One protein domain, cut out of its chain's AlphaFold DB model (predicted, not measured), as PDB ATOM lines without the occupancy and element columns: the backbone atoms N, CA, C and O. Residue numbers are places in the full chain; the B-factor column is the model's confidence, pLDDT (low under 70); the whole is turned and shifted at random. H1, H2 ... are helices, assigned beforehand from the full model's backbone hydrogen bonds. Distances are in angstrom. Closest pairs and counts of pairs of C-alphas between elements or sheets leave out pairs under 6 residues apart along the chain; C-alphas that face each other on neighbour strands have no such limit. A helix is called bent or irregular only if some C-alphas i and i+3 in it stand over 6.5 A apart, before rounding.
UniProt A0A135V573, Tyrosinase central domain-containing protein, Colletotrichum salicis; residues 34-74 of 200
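Overview. This is residues 34 to 74 of the 200 residues of the protein "Tyrosinase central domain-containing protein" of Colletotrichum salicis (UniProt A0A135V573). One long helix, H2, makes the length of this domain, with the small helical turn H1 at its beginning and an unnamed tail, residues 64 to 74, that folds back beside its later part. H2 has a kink of 34 degrees near residue 57, toward the end where the tail turns back. The printed part has 41 residues with two named helices, H1 and then H2, and no named strand; the class is all helix. It is only just loose, close to extended, with a radius of gyration of the C-alphas of 13.5 A, and its spans of 42 by 18 by 10 A only just make it a rod.

Arrangement. H2, residues 40 to 63, is irregular: C-alphas 59 and 62 are 9.0 A apart. In its backbone 18 of 20 pairs of O i and N i+4 are within hydrogen-bond range. H1, residues 34 to 37, is too short for such a pair; its one pair of O i and N i+3 is within range. H1 and H2 are close but not clearly touching, with 2 pairs of C-alphas within 8 A; the closest are those of Ala 35 and Ala 41, 5.2 A apart. Their centres are 22.4 A apart. Residues 36 to 42, of which 40 to 42 belong to H2, stand free.

Along the chain. H2 runs 33.9 A from C-alpha 40 at (173.240, 214.306, 164.631) to C-alpha 63 at (188.160, 184.864, 172.407). H1 begins at C-alpha 34, at (166.220, 217.621, 161.535), and measures 5.1 A from first to last C-alpha. The last printed C-alpha, of Arg 74, is at (191.514, 204.505, 166.730).

Size, cuts and confidence. The two C-alphas farthest apart, those of Glu 34 and Gly 62, are 42.5 A apart, while those of Glu 34 and Arg 74 are 29.0 A apart. The printed part has no cut, and the link from H1 to H2, two residues, is tight. The mean pLDDT of the printed part of this model is 86.8, and no printed residue is under 70.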
ATOM      1  N   GLU A  34     165.159 216.654 161.257       88.75
ATOM      2  CA  GLU A  34     166.220 217.621 161.535       88.75
ATOM      3  C   GLU A  34     167.522 216.930 161.958       88.75
ATOM      4  O   GLU A  34     168.550 217.188 161.342       88.75
ATOM      5  N   ALA A  35     167.463 215.988 162.909       87.75
ATOM      6  CA  ALA A  35     168.625 215.220 163.362       87.75
ATOM      7  C   ALA A  35     169.235 214.342 162.251       87.75
ATOM      8  O   ALA A  35     170.424 214.029 162.268       87.75
ATOM      9  N   ILE A  36     168.421 213.899 161.291       85.56
ATOM     10  CA  ILE A  36     168.904 213.179 160.105       85.56
ATOM     11  C   ILE A  36     169.603 214.153 159.155       85.56
ATOM     12  O   ILE A  36     170.716 213.886 158.710       85.56
ATOM     13  N   ASN A  37     168.963 215.285 158.861       82.94
ATOM     14  CA  ASN A  37     169.457 216.269 157.900       82.94
ATOM     15  C   ASN A  37     170.747 216.943 158.367       82.94
ATOM     16  O   ASN A  37     171.601 217.255 157.545       82.94
ATOM     17  N   ASN A  38     170.886 217.168 159.672       82.38
ATOM     18  CA  ASN A  38     172.050 217.818 160.254       82.38
ATOM     19  C   ASN A  38     173.131 216.819 160.713       82.38
ATOM     20  O   ASN A  38     174.072 217.238 161.362       82.38
ATOM     21  N   GLY A  39     173.011 215.513 160.452       82.94
ATOM     22  CA  GLY A  39     174.033 214.523 160.826       82.94
ATOM     23  C   GLY A  39     174.072 214.093 162.306       82.94
ATOM     24  O   GLY A  39     174.794 213.145 162.635       82.94
ATOM     25  N   ASP A  40     173.272 214.679 163.204       85.69
ATOM     26  CA  ASP A  40     173.240 214.306 164.631       85.69
ATOM     27  C   ASP A  40     172.831 212.843 164.846       85.69
ATOM     28  O   ASP A  40     173.347 212.157 165.736       85.69
ATOM     29  N   ALA A  41     171.916 212.339 164.016       89.12
ATOM     30  CA  ALA A  41     171.503 210.940 164.021       89.12
ATOM     31  C   ALA A  41     172.695 210.009 163.758       89.12
ATOM     32  O   ALA A  41     172.893 209.018 164.468       89.12
ATOM     33  N   LEU A  42     173.529 210.343 162.770       87.44
ATOM     34  CA  LEU A  42     174.703 209.550 162.413       87.44
ATOM     35  C   LEU A  42     175.776 209.616 163.508       87.44
ATOM     36  O   LEU A  42     176.340 208.581 163.871       87.44
ATOM     37  N   ALA A  43     175.998 210.788 164.108       85.88
ATOM     38  CA  ALA A  43     176.909 210.942 165.242       85.88
ATOM     39  C   ALA A  43     176.496 210.067 166.444       85.88
ATOM     40  O   ALA A  43     177.333 209.373 167.033       85.88
ATOM     41  N   GLN A  44     175.199 210.027 166.773       89.69
ATOM     42  CA  GLN A  44     174.666 209.169 167.837       89.69
ATOM     43  C   GLN A  44     174.834 207.678 167.519       89.69
ATOM     44  O   GLN A  44     175.273 206.903 168.374       89.69
ATOM     45  N   LEU A  45     174.540 207.261 166.284       91.00
ATOM     46  CA  LEU A  45     174.742 205.878 165.846       91.00
ATOM     47  C   LEU A  45     176.216 205.460 165.912       91.00
ATOM     48  O   LEU A  45     176.517 204.346 166.348       91.00
ATOM     49  N   ALA A  46     177.142 206.344 165.537       88.88
ATOM     50  CA  ALA A  46     178.578 206.089 165.630       88.88
ATOM     51  C   ALA A  46     179.036 205.912 167.090       88.88
ATOM     52  O   ALA A  46     179.773 204.970 167.399       88.88
ATOM     53  N   ALA A  47     178.554 206.762 168.004       89.44
ATOM     54  CA  ALA A  47     178.839 206.644 169.434       89.44
ATOM     55  C   ALA A  47     178.312 205.321 170.018       89.44
ATOM     56  O   ALA A  47     179.046 204.607 170.708       89.44
ATOM     57  N   ASN A  48     177.077 204.949 169.671       91.31
ATOM     58  CA  ASN A  48     176.476 203.678 170.078       91.31
ATOM     59  C   ASN A  48     177.254 202.482 169.517       91.31
ATOM     60  O   ASN A  48     177.533 201.527 170.240       91.31
ATOM     61  N   SER A  49     177.662 202.541 168.247       88.50
ATOM     62  CA  SER A  49     178.470 201.496 167.613       88.50
ATOM     63  C   SER A  49     179.805 201.289 168.336       88.50
ATOM     64  O   SER A  49     180.197 200.148 168.597       88.50
ATOM     65  N   LEU A  50     180.477 202.373 168.736       89.12
ATOM     66  CA  LEU A  50     181.720 202.298 169.503       89.12
ATOM     67  C   LEU A  50     181.498 201.688 170.894       89.12
ATOM     68  O   LEU A  50     182.276 200.826 171.310       89.12
ATOM     69  N   ALA A  51     180.445 202.102 171.604       91.06
ATOM     70  CA  ALA A  51     180.096 201.543 172.910       91.06
ATOM     71  C   ALA A  51     179.793 200.039 172.816       91.06
ATOM     72  O   ALA A  51     180.370 199.244 173.559       91.06
ATOM     73  N   ASN A  52     178.977 199.640 171.838       89.94
ATOM     74  CA  ASN A  52     178.632 198.243 171.581       89.94
ATOM     75  C   ASN A  52     179.865 197.409 171.213       89.94
ATOM     76  O   ASN A  52     180.029 196.299 171.714       89.94
ATOM     77  N   SER A  53     180.770 197.954 170.396       87.50
ATOM     78  CA  SER A  53     182.016 197.273 170.021       87.50
ATOM     79  C   SER A  53     182.925 197.040 171.232       87.50
ATOM     80  O   SER A  53     183.501 195.962 171.377       87.50
ATOM     81  N   LYS A  54     183.023 198.019 172.143       88.75
ATOM     82  CA  LYS A  54     183.783 197.880 173.397       88.75
ATOM     83  C   LYS A  54     183.158 196.840 174.329       88.75
ATOM     84  O   LYS A  54     183.883 196.000 174.859       88.75
ATOM     85  N   ALA A  55     181.836 196.869 174.493       90.00
ATOM     86  CA  ALA A  55     181.111 195.900 175.311       90.00
ATOM     87  C   ALA A  55     181.256 194.471 174.761       90.00
ATOM     88  O   ALA A  55     181.527 193.542 175.519       90.00
ATOM     89  N   LEU A  56     181.162 194.297 173.437       87.38
ATOM     90  CA  LEU A  56     181.375 193.005 172.788       87.38
ATOM     91  C   LEU A  56     182.801 192.491 173.008       87.38
ATOM     92  O   LEU A  56     182.976 191.326 173.350       87.38
ATOM     93  N   HIS A  57     183.817 193.347 172.863       87.38
ATOM     94  CA  HIS A  57     185.207 192.960 173.120       87.38
ATOM     95  C   HIS A  57     185.405 192.457 174.559       87.38
ATOM     96  O   HIS A  57     186.040 191.428 174.771       87.38
ATOM     97  N   GLN A  58     184.815 193.141 175.544       86.62
ATOM     98  CA  GLN A  58     184.839 192.706 176.945       86.62
ATOM     99  C   GLN A  58     184.113 191.371 177.145       86.62
ATOM    100  O   GLN A  58     184.611 190.506 177.861       86.62
ATOM    101  N   HIS A  59     182.961 191.186 176.494       88.06
ATOM    102  CA  HIS A  59     182.167 189.964 176.600       88.06
ATOM    103  C   HIS A  59     182.864 188.745 175.980       88.06
ATOM    104  O   HIS A  59     182.791 187.648 176.528       88.06
ATOM    105  N   LEU A  60     183.573 188.935 174.863       87.81
ATOM    106  CA  LEU A  60     184.334 187.874 174.201       87.81
ATOM    107  C   LEU A  60     185.536 187.395 175.034       87.81
ATOM    108  O   LEU A  60     185.988 186.265 174.843       87.81
ATOM    109  N   GLY A  61     186.051 188.209 175.964       83.50
ATOM    110  CA  GLY A  61     187.125 187.821 176.882       83.50
ATOM    111  C   GLY A  61     188.338 187.228 176.154       83.50
ATOM    112  O   GLY A  61     188.910 187.860 175.271       83.50
ATOM    113  N   GLY A  62     188.711 185.989 176.492       80.19
ATOM    114  CA  GLY A  62     189.837 185.278 175.867       80.19
ATOM    115  C   GLY A  62     189.651 184.909 174.387       80.19
ATOM    116  O   GLY A  62     190.623 184.530 173.740       80.19
ATOM    117  N   PHE A  63     188.436 185.029 173.841       83.44
ATOM    118  CA  PHE A  63     188.160 184.864 172.407       83.44
ATOM    119  C   PHE A  63     188.296 186.177 171.621       83.44
ATOM    120  O   PHE A  63     188.234 186.170 170.392       83.44
ATOM    121  N   ALA A  64     188.460 187.311 172.308       82.06
ATOM    122  CA  ALA A  64     188.686 188.594 171.664       82.06
ATOM    123  C   ALA A  64     190.113 188.684 171.097       82.06
ATOM    124  O   ALA A  64     191.054 188.074 171.604       82.06
ATOM    125  N   ASN A  65     190.295 189.483 170.043       80.38
ATOM    126  CA  ASN A  65     191.617 189.714 169.467       80.38
ATOM    127  C   ASN A  65     192.513 190.468 170.469       80.38
ATOM    128  O   ASN A  65     192.268 191.637 170.761       80.38
ATOM    129  N   SER A  66     193.586 189.826 170.932       83.44
ATOM    130  CA  SER A  66     194.520 190.380 171.922       83.44
ATOM    131  C   SER A  66     195.333 191.587 171.431       83.44
ATOM    132  O   SER A  66     195.909 192.313 172.238       83.44
ATOM    133  N   THR A  67     195.389 191.822 170.118       87.19
ATOM    134  CA  THR A  67     196.103 192.960 169.516       87.19
ATOM    135  C   THR A  67     195.204 194.178 169.286       87.19
ATOM    136  O   THR A  67     195.696 195.305 169.323       87.19
ATOM    137  N   CYS A  68     193.892 193.974 169.116       85.88
ATOM    138  CA  CYS A  68     192.891 195.030 168.953       85.88
ATOM    139  C   CYS A  68     192.141 195.235 170.273       85.88
ATOM    140  O   CYS A  68     191.028 194.745 170.452       85.88
ATOM    141  N   THR A  69     192.787 195.922 171.211       86.50
ATOM    142  CA  THR A  69     192.259 196.197 172.553       86.50
ATOM    143  C   THR A  69     191.557 197.552 172.611       86.50
ATOM    144  O   THR A  69     191.806 198.437 171.791       86.50
ATOM    145  N   THR A  70     190.662 197.740 173.583       85.06
ATOM    146  CA  THR A  70     189.814 198.942 173.693       85.06
ATOM    147  C   THR A  70     190.594 200.250 173.865       85.06
ATOM    148  O   THR A  70     190.107 201.296 173.437       85.06
ATOM    149  N   ASP A  71     191.795 200.196 174.443       86.50
ATOM    150  CA  ASP A  71     192.745 201.306 174.595       86.50
ATOM    151  C   ASP A  71     193.504 201.641 173.299       86.50
ATOM    152  O   ASP A  71     193.981 202.762 173.140       86.50
ATOM    153  N   LYS A  72     193.577 200.699 172.350       87.62
ATOM    154  CA  LYS A  72     194.257 200.863 171.052       87.62
ATOM    155  C   LYS A  72     193.309 201.212 169.907       87.62
ATOM    156  O   LYS A  72     193.766 201.452 168.788       87.62
ATOM    157  N   VAL A  73     191.998 201.241 170.161       87.56
ATOM    158  CA  VAL A  73     190.998 201.604 169.150       87.56
ATOM    159  C   VAL A  73     191.227 203.039 168.688       87.56
ATOM    160  O   VAL A  73     191.155 203.990 169.468       87.56
ATOM    161  N   ARG A  74     191.446 203.199 167.384       89.12
ATOM    162  CA  ARG A  74     191.514 204.505 166.730       89.12
ATOM    163  C   ARG A  74     190.105 204.994 166.421       89.12
ATOM    164  O   ARG A  74     189.298 204.261 165.856       89.12
TER     165      ARG A  74